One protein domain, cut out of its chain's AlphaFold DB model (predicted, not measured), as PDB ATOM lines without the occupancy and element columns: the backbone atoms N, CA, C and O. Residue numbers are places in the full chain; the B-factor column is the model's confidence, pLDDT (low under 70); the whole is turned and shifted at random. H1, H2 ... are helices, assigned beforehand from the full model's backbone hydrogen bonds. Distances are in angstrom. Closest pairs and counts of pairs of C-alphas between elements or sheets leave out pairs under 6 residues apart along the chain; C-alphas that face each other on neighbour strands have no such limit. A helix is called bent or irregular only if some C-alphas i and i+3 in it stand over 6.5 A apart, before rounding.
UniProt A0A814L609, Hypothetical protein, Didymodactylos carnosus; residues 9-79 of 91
ATOM      1  N   ALA A   9     231.789   1.582 101.415       76.75
ATOM      2  CA  ALA A   9     230.918   2.331 100.512       76.75
ATOM      3  C   ALA A   9     231.638   2.768  99.221       76.75
ATOM      4  O   ALA A   9     231.049   2.727  98.146       76.75
ATOM      5  N   SER A  10     232.921   3.132  99.308       73.31
ATOM      6  CA  SER A  10     233.737   3.495  98.144       73.31
ATOM      7  C   SER A  10     234.064   2.286  97.261       73.31
ATOM      8  O   SER A  10     234.099   2.421  96.041       73.31
ATOM      9  N   LEU A  11     234.257   1.107  97.867       73.38
ATOM     10  CA  LEU A  11     234.583  -0.130  97.152       73.38
ATOM     11  C   LEU A  11     233.404  -0.661  96.323       73.38
ATOM     12  O   LEU A  11     233.600  -1.111  95.199       73.38
ATOM     13  N   LYS A  12     232.174  -0.563  96.846       75.88
ATOM     14  CA  LYS A  12     230.955  -0.971  96.120       75.88
ATOM     15  C   LYS A  12     230.677  -0.110  94.887       75.88
ATOM     16  O   LYS A  12     230.159  -0.615  93.899       75.88
ATOM     17  N   ASN A  13     231.029   1.172  94.949       79.00
ATOM     18  CA  ASN A  13     230.766   2.116  93.867       79.00
ATOM     19  C   ASN A  13     231.891   2.158  92.821       79.00
ATOM     20  O   ASN A  13     231.657   2.619  91.710       79.00
ATOM     21  N   ASN A  14     233.101   1.692  93.155       80.69
ATOM     22  CA  ASN A  14     234.274   1.800  92.289       80.69
ATOM     23  C   ASN A  14     235.103   0.504  92.300       80.69
ATOM     24  O   ASN A  14     235.999   0.319  93.127       80.69
ATOM     25  N   TYR A  15     234.850  -0.367  91.321       80.88
ATOM     26  CA  TYR A  15     235.564  -1.640  91.145       80.88
ATOM     27  C   TYR A  15     237.071  -1.483  90.878       80.88
ATOM     28  O   TYR A  15     237.844  -2.397  91.158       80.88
ATOM     29  N   SER A  16     237.518  -0.316  90.402       83.62
ATOM     30  CA  SER A  16     238.938  -0.015  90.168       83.62
ATOM     31  C   SER A  16     239.790   0.009  91.444       83.62
ATOM     32  O   SER A  16     241.013  -0.078  91.357       83.62
ATOM     33  N   LEU A  17     239.173   0.086  92.632       81.75
ATOM     34  CA  LEU A  17     239.877   0.052  93.919       81.75
ATOM     35  C   LEU A  17     240.202  -1.367  94.414       81.75
ATOM     36  O   LEU A  17     241.012  -1.506  95.331       81.75
ATOM     37  N   LEU A  18     239.631  -2.418  93.818       85.69
ATOM     38  CA  LEU A  18     239.916  -3.811  94.187       85.69
ATOM     39  C   LEU A  18     241.414  -4.164  94.243       85.69
ATOM     40  O   LEU A  18     241.828  -4.718  95.262       85.69
ATOM     41  N   PRO A  19     242.256  -3.839  93.239       89.69
ATOM     42  CA  PRO A  19     243.687  -4.143  93.313       89.69
ATOM     43  C   PRO A  19     244.387  -3.416  94.466       89.69
ATOM     44  O   PRO A  19     245.253  -3.997  95.119       89.69
ATOM     45  N   LEU A  20     243.982  -2.178  94.774       87.88
ATOM     46  CA  LEU A  20     244.555  -1.406  95.876       87.88
ATOM     47  C   LEU A  20     244.245  -2.063  97.228       87.88
ATOM     48  O   LEU A  20     245.152  -2.301  98.024       87.88
ATOM     49  N   PHE A  21     242.976  -2.403  97.471       87.38
ATOM     50  CA  PHE A  21     242.589  -3.137  98.678       87.38
ATOM     51  C   PHE A  21     243.247  -4.516  98.736       87.38
ATOM     52  O   PHE A  21     243.650  -4.942  99.815       87.38
ATOM     53  N   GLY A  22     243.415  -5.183  97.593       92.00
ATOM     54  CA  GLY A  22     244.120  -6.455  97.490       92.00
ATOM     55  C   GLY A  22     245.545  -6.376  98.037       92.00
ATOM     56  O   GLY A  22     245.901  -7.167  98.906       92.00
ATOM     57  N   VAL A  23     246.337  -5.389  97.604       94.12
ATOM     58  CA  VAL A  23     247.718  -5.208  98.090       94.12
ATOM     59  C   VAL A  23     247.753  -4.827  99.570       94.12
ATOM     60  O   VAL A  23     248.582  -5.351 100.310       94.12
ATOM     61  N   VAL A  24     246.845  -3.963 100.029       92.38
ATOM     62  CA  VAL A  24     246.781  -3.554 101.444       92.38
ATOM     63  C   VAL A  24     246.430  -4.737 102.347       92.38
ATOM     64  O   VAL A  24     247.091  -4.956 103.364       92.38
ATOM     65  N   ILE A  25     245.423  -5.527 101.969       93.12
ATOM     66  CA  ILE A  25     245.023  -6.723 102.716       93.12
ATOM     67  C   ILE A  25     246.148  -7.753 102.683       93.12
ATOM     68  O   ILE A  25     246.483  -8.298 103.727       93.12
ATOM     69  N   LEU A  26     246.765  -7.991 101.524       96.25
ATOM     70  CA  LEU A  26     247.877  -8.929 101.383       96.25
ATOM     71  C   LEU A  26     249.090  -8.512 102.229       96.25
ATOM     72  O   LEU A  26     249.673  -9.344 102.917       96.25
ATOM     73  N   GLY A  27     249.443  -7.227 102.243       95.88
ATOM     74  CA  GLY A  27     250.506  -6.709 103.105       95.88
ATOM     75  C   GLY A  27     250.180  -6.890 104.589       95.88
ATOM     76  O   GLY A  27     251.019  -7.364 105.356       95.88
ATOM     77  N   GLY A  28     248.940  -6.586 104.986       95.94
ATOM     78  CA  GLY A  28     248.473  -6.766 106.361       95.94
ATOM     79  C   GLY A  28     248.462  -8.229 106.809       95.94
ATOM     80  O   GLY A  28     248.933  -8.542 107.903       95.94
ATOM     81  N   THR A  29     247.978  -9.143 105.965       96.25
ATOM     82  CA  THR A  29     247.933 -10.579 106.277       96.25
ATOM     83  C   THR A  29     249.324 -11.195 106.319       96.25
ATOM     84  O   THR A  29     249.587 -12.000 107.210       96.25
ATOM     85  N   LEU A  30     250.241 -10.791 105.434       95.12
ATOM     86  CA  LEU A  30     251.635 -11.239 105.483       95.12
ATOM     87  C   LEU A  30     252.346 -10.750 106.747       95.12
ATOM     88  O   LEU A  30     253.031 -11.540 107.397       95.12
ATOM     89  N   ALA A  31     252.160  -9.486 107.134       95.69
ATOM     90  CA  ALA A  31     252.753  -8.941 108.353       95.69
ATOM     91  C   ALA A  31     252.213  -9.644 109.611       95.69
ATOM     92  O   ALA A  31     252.990 -10.094 110.456       95.69
ATOM     93  N   ALA A  32     250.890  -9.804 109.708       95.62
ATOM     94  CA  ALA A  32     250.255 -10.511 110.817       95.62
ATOM     95  C   ALA A  32     250.656 -11.996 110.857       95.62
ATOM     96  O   ALA A  32     250.994 -12.522 111.918       95.62
ATOM     97  N   GLY A  33     250.682 -12.667 109.702       94.31
ATOM     98  CA  GLY A  33     251.110 -14.060 109.581       94.31
ATOM     99  C   GLY A  33     252.575 -14.256 109.970       94.31
ATOM    100  O   GLY A  33     252.903 -15.214 110.672       94.31
ATOM    101  N   HIS A  34     253.452 -13.323 109.591       90.31
ATOM    102  CA  HIS A  34     254.851 -13.334 110.006       90.31
ATOM    103  C   HIS A  34     254.990 -13.150 111.519       90.31
ATOM    104  O   HIS A  34     255.693 -13.931 112.154       90.31
ATOM    105  N   ALA A  35     254.285 -12.183 112.113       90.38
ATOM    106  CA  ALA A  35     254.301 -11.972 113.559       90.38
ATOM    107  C   ALA A  35     253.807 -13.210 114.325       90.38
ATOM    108  O   ALA A  35     254.420 -13.615 115.311       90.38
ATOM    109  N   LEU A  36     252.745 -13.857 113.838       89.62
ATOM    110  CA  LEU A  36     252.200 -15.079 114.428       89.62
ATOM    111  C   LEU A  36     253.174 -16.260 114.310       89.62
ATOM    112  O   LEU A  36     253.368 -16.998 115.277       89.62
ATOM    113  N   ARG A  37     253.848 -16.411 113.165       85.88
ATOM    114  CA  ARG A  37     254.921 -17.401 113.006       85.88
ATOM    115  C   ARG A  37     256.087 -17.109 113.951       85.88
ATOM    116  O   ARG A  37     256.548 -18.029 114.619       85.88
ATOM    117  N   SER A  38     256.539 -15.865 114.040       84.50
ATOM    118  CA  SER A  38     257.606 -15.480 114.965       84.50
ATOM    119  C   SER A  38     257.209 -15.774 116.408       84.50
ATOM    120  O   SER A  38     258.013 -16.316 117.152       84.50
ATOM    121  N   LEU A  39     255.956 -15.534 116.793       83.44
ATOM    122  CA  LEU A  39     255.472 -15.879 118.125       83.44
ATOM    123  C   LEU A  39     255.562 -17.393 118.385       83.44
ATOM    124  O   LEU A  39     256.107 -17.803 119.403       83.44
ATOM    125  N   MET A  40     255.048 -18.223 117.471       79.69
ATOM    126  CA  MET A  40     254.963 -19.680 117.664       79.69
ATOM    127  C   MET A  40     256.301 -20.409 117.547       79.69
ATOM    128  O   MET A  40     256.477 -21.456 118.165       79.69
ATOM    129  N   PHE A  41     257.211 -19.899 116.721       76.12
ATOM    130  CA  PHE A  41     258.436 -20.605 116.362       76.12
ATOM    131  C   PHE A  41     259.712 -19.895 116.818       76.12
ATOM    132  O   PHE A  41     260.786 -20.449 116.614       76.12
ATOM    133  N   SER A  42     259.645 -18.715 117.441       72.44
ATOM    134  CA  SER A  42     260.844 -18.071 117.987       72.44
ATOM    135  C   SER A  42     261.454 -18.901 119.116       72.44
ATOM    136  O   SER A  42     260.766 -19.344 120.033       72.44
ATOM    137  N   THR A  43     262.769 -19.085 119.048       69.38
ATOM    138  CA  THR A  43     263.580 -19.764 120.068       69.38
ATOM    139  C   THR A  43     263.939 -18.868 121.246       69.38
ATOM    140  O   THR A  43     264.462 -19.359 122.244       69.38
ATOM    141  N   ASP A  44     263.653 -17.568 121.139       69.19
ATOM    142  CA  ASP A  44     264.035 -16.564 122.136       69.19
ATOM    143  C   ASP A  44     262.862 -16.189 123.050       69.19
ATOM    144  O   ASP A  44     263.053 -15.622 124.125       69.19
ATOM    145  N   VAL A  45     261.629 -16.523 122.648       70.06
ATOM    146  CA  VAL A  45     260.403 -16.112 123.340       70.06
ATOM    147  C   VAL A  45     259.592 -17.332 123.768       70.06
ATOM    148  O   VAL A  45     259.182 -18.150 122.950       70.06
ATOM    149  N   LYS A  46     259.293 -17.431 125.068       69.06
ATOM    150  CA  LYS A  46     258.373 -18.439 125.611       69.06
ATOM    151  C   LYS A  46     256.938 -17.927 125.604       69.06
ATOM    152  O   LYS A  46     256.598 -17.043 126.385       69.06
ATOM    153  N   ILE A  47     256.067 -18.560 124.818       71.50
ATOM    154  CA  ILE A  47     254.615 -18.356 124.954       71.50
ATOM    155  C   ILE A  47     254.071 -19.145 126.155       71.50
ATOM    156  O   ILE A  47     253.272 -18.637 126.941       71.50
ATOM    157  N   ASN A  48     254.502 -20.402 126.318       73.75
ATOM    158  CA  ASN A  48     253.995 -21.277 127.370       73.75
ATOM    159  C   ASN A  48     254.858 -21.187 128.636       73.75
ATOM    160  O   ASN A  48     255.922 -21.798 128.726       73.75
ATOM    161  N   ARG A  49     254.365 -20.460 129.643       73.31
ATOM    162  CA  ARG A  49     255.044 -20.285 130.940       73.31
ATOM    163  C   ARG A  49     255.031 -21.540 131.820       73.31
ATOM    164  O   ARG A  49     255.746 -21.568 132.812       73.31
ATOM    165  N   ARG A  50     254.221 -22.554 131.485       78.12
ATOM    166  CA  ARG A  50     254.148 -23.814 132.248       78.12
ATOM    167  C   ARG A  50     255.297 -24.769 131.932       78.12
ATOM    168  O   ARG A  50     255.508 -25.693 132.704       78.12
ATOM    169  N   ASN A  51     256.013 -24.565 130.823       75.31
ATOM    170  CA  ASN A  51     257.180 -25.376 130.505       75.31
ATOM    171  C   ASN A  51     258.452 -24.750 131.111       75.31
ATOM    172  O   ASN A  51     258.800 -23.599 130.812       75.31
ATOM    173  N   THR A  52     259.133 -25.512 131.964       71.81
ATOM    174  CA  THR A  52     260.359 -25.103 132.659       71.81
ATOM    175  C   THR A  52     261.576 -25.109 131.723       71.81
ATOM    176  O   THR A  52     262.454 -24.262 131.890       71.81
ATOM    177  N   ASP A  53     261.571 -25.940 130.677       75.56
ATOM    178  CA  ASP A  53     262.674 -26.122 129.716       75.56
ATOM    179  C   ASP A  53     263.031 -24.835 128.982       75.56
ATOM    180  O   ASP A  53     262.153 -24.025 128.675       75.56
ATOM    181  N   ARG A  54     264.306 -24.597 128.683       73.38
ATOM    182  CA  ARG A  54     264.740 -23.341 128.047       73.38
ATOM    183  C   ARG A  54     264.186 -23.244 126.614       73.38
ATOM    184  O   ARG A  54     264.035 -24.259 125.947       73.38
ATOM    185  N   PRO A  55     263.863 -22.044 126.098       71.88
ATOM    186  CA  PRO A  55     263.092 -21.935 124.853       71.88
ATOM    187  C   PRO A  55     263.812 -22.491 123.608       71.88
ATOM    188  O   PRO A  55     263.159 -22.967 122.682       71.88
ATOM    189  N   TRP A  56     265.145 -22.533 123.603       74.62
ATOM    190  CA  TRP A  56     265.927 -23.186 122.547       74.62
ATOM    191  C   TRP A  56     265.956 -24.720 122.643       74.62
ATOM    192  O   TRP A  56     266.218 -25.372 121.635       74.62
ATOM    193  N   GLU A  57     265.657 -25.313 123.804       76.50
ATOM    194  CA  GLU A  57     265.570 -26.776 123.965       76.50
ATOM    195  C   GLU A  57     264.362 -27.329 123.196       76.50
ATOM    196  O   GLU A  57     264.435 -28.397 122.598       76.50
ATOM    197  N   SER A  58     263.284 -26.546 123.078       71.00
ATOM    198  CA  SER A  58     262.091 -26.902 122.288       71.00
ATOM    199  C   SER A  58     262.359 -26.994 120.776       71.00
ATOM    200  O   SER A  58     261.607 -27.628 120.023       71.00
ATOM    201  N   ALA A  59     263.422 -26.331 120.314       72.25
ATOM    202  CA  ALA A  59     263.827 -26.305 118.917       72.25
ATOM    203  C   ALA A  59     264.817 -27.418 118.554       72.25
ATOM    204  O   ALA A  59     265.183 -27.519 117.382       72.25
ATOM    205  N   LEU A  60     265.226 -28.253 119.510       77.25
ATOM    206  CA  LEU A  60     266.065 -29.417 119.256       77.25
ATOM    207  C   LEU A  60     265.206 -30.591 118.756       77.25
ATOM    208  O   LEU A  60     264.064 -30.778 119.182       77.25
ATOM    209  N   ASN A  61     265.727 -31.350 117.799       75.50
ATOM    210  CA  ASN A  61     265.228 -32.679 117.457       75.50
ATOM    211  C   ASN A  61     265.866 -33.715 118.390       75.50
ATOM    212  O   ASN A  61     266.915 -33.447 118.976       75.50
ATOM    213  N   ASP A  62     265.289 -34.913 118.449       77.19
ATOM    214  CA  ASP A  62     265.812 -36.025 119.258       77.19
ATOM    215  C   ASP A  62     267.266 -36.393 118.885       77.19
ATOM    216  O   ASP A  62     268.044 -36.814 119.734       77.19
ATOM    217  N   ASP A  63     267.672 -36.113 117.641       78.38
ATOM    218  CA  ASP A  63     269.036 -36.307 117.124       78.38
ATOM    219  C   ASP A  63     270.044 -35.219 117.563       78.38
ATOM    220  O   ASP A  63     271.170 -35.172 117.067       78.38
ATOM    221  N   GLY A  64     269.643 -34.264 118.411       75.81
ATOM    222  CA  GLY A  64     270.489 -33.140 118.842       75.81
ATOM    223  C   GLY A  64     270.677 -32.036 117.790       75.81
ATOM    224  O   GLY A  64     271.483 -31.126 117.971       75.81
ATOM    225  N   THR A  65     269.936 -32.087 116.680       77.19
ATOM    226  CA  THR A  65     269.980 -31.067 115.619       77.19
ATOM    227  C   THR A  65     268.894 -30.011 115.807       77.19
ATOM    228  O   THR A  65     267.779 -30.321 116.215       77.19
ATOM    229  N   TYR A  66     269.178 -28.749 115.473       73.81
ATOM    230  CA  TYR A  66     268.170 -27.686 115.531       73.81
ATOM    231  C   TYR A  66     267.169 -27.775 114.374       73.81
ATOM    232  O   TYR A  66     267.541 -27.939 113.206       73.81
ATOM    233  N   LYS A  67     265.883 -27.588 114.680       73.81
ATOM    234  CA  LYS A  67     264.812 -27.472 113.688       73.81
ATOM    235  C   LYS A  67     265.072 -26.253 112.798       73.81
ATOM    236  O   LYS A  67     265.223 -25.139 113.301       73.81
ATOM    237  N   PRO A  68     265.105 -26.418 111.465       71.44
ATOM    238  CA  PRO A  68     265.370 -25.301 110.573       71.44
ATOM    239  C   PRO A  68     264.194 -24.318 110.586       71.44
ATOM    240  O   PRO A  68     263.072 -24.662 110.222       71.44
ATOM    241  N   GLN A  69     264.485 -23.067 110.936       73.69
ATOM    242  CA  GLN A  69     263.529 -21.952 111.023       73.69
ATOM    243  C   GLN A  69     263.272 -21.246 109.674       73.69
ATOM    244  O   GLN A  69     262.649 -20.188 109.627       73.69
ATOM    245  N   LYS A  70     263.763 -21.798 108.557       74.06
ATOM    246  CA  LYS A  70     263.733 -21.145 107.235       74.06
ATOM    247  C   LYS A  70     262.301 -21.042 106.687       74.06
ATOM    248  O   LYS A  70     261.543 -22.001 106.782       74.06
ATOM    249  N   TYR A  71     261.961 -19.912 106.054       70.88
ATOM    250  CA  TYR A  71     260.681 -19.726 105.342       70.88
ATOM    251  C   TYR A  71     260.537 -20.662 104.146       70.88
ATOM    252  O   TYR A  71     259.449 -21.147 103.856       70.88
ATOM    253  N   VAL A  72     261.652 -20.917 103.468       72.06
ATOM    254  CA  VAL A  72     261.717 -21.766 102.286       72.06
ATOM    255  C   VAL A  72     262.920 -22.681 102.455       72.06
ATOM    256  O   VAL A  72     264.026 -22.225 102.766       72.06
ATOM    257  N   ARG A  73     262.718 -23.987 102.284       67.38
ATOM    258  CA  ARG A  73     263.835 -24.919 102.144       67.38
ATOM    259  C   ARG A  73     264.224 -24.943 100.673       67.38
ATOM    260  O   ARG A  73     263.463 -25.431  99.847       67.38
ATOM    261  N   MET A  74     265.398 -24.403 100.359       66.44
ATOM    262  CA  MET A  74     266.050 -24.681  99.079       66.44
ATOM    263  C   MET A  74     266.397 -26.173  99.003       66.44
ATOM    264  O   MET A  74     266.537 -26.826 100.045       66.44
ATOM    265  N   HIS A  75     266.525 -26.698  97.782       71.62
ATOM    266  CA  HIS A  75     266.923 -28.084  97.558       71.62
ATOM    267  C   HIS A  75     268.197 -28.420  98.338       71.62
ATOM    268  O   HIS A  75     269.151 -27.646  98.390       71.62
ATOM    269  N   ASP A  76     268.186 -29.586  98.973       71.38
ATOM    270  CA  ASP A  76     269.332 -30.100  99.704       71.38
ATOM    271  C   ASP A  76     270.366 -30.592  98.688       71.38
ATOM    272  O   ASP A  76     270.227 -31.681  98.134       71.38
ATOM    273  N   TYR A  77     271.378 -29.767  98.405       66.88
ATOM    274  CA  TYR A  77     272.405 -30.062  97.400       66.88
ATOM    275  C   TYR A  77     273.150 -31.373  97.669       66.88
ATOM    276  O   TYR A  77     273.627 -32.004  96.734       66.88
ATOM    277  N   LYS A  78     273.179 -31.842  98.924       71.38
ATOM    278  CA  LYS A  78     273.759 -33.145  99.284       71.38
ATOM    279  C   LYS A  78     272.942 -34.334  98.773       71.38
ATOM    280  O   LYS A  78     273.462 -35.441  98.697       71.38
ATOM    281  N   LYS A  79     271.663 -34.117  98.465       73.62
ATOM    282  CA  LYS A  79     270.722 -35.134  97.972       73.62
ATOM    283  C   LYS A  79     270.476 -35.024  96.471       73.62
ATOM    284  O   LYS A  79     269.729 -35.831  95.922       73.62
TER     285      LYS A  79
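AT A GLANCE: This is residues 9 to 79 of the 91 residues of the protein "Hypothetical protein" of Didymodactylos carnosus (UniProt A0A814L609). One long helix, H2, makes most of the longest axis, with the one-turn helix H1 folded at its first end and a long winding stretch without named elements, residues 42 to 79, at its other end. Residues 72 to 79 stick out as a free tail. The printed part has 71 residues, with two named helices, H1 then H2, and no named strand; it is all helix by class, though under half of the residues are in named elements. It is extended, with a radius of gyration of the C-alphas of 19.6 A and spans of 58 by 40 by 13 A.

IN THESE COORDINATES: H1 is residues 9 to 13, beginning at C-alpha 9 (230.918, 2.331, 100.512). H2 is residues 15 to 41, 39.0 A long, ending at C-alpha 41 (258.436, -20.605, 116.362); it is irregular, with C-alphas 16 and 19 7.0 A apart.

HOW THE PARTS SIT: A tight link joins H1 to H2. They are close but not clearly touching; their closest C-alphas, of Leu 11 and Leu 17, are 6.2 A apart. Of O i to N i+4 pairs, 21 of 23 in H2 and 0 of 1 in H1 are within hydrogen-bond range; H1 has 1 of 2 O i to N i+3 pairs within range.

THE WHOLE: The C-alphas farthest apart, of Asn 13 and Asp 63, are 59.0 A apart. The printed part has no cut. The pLDDT is under 70 at residues 43 to 44, 46, 73 to 74 and 77.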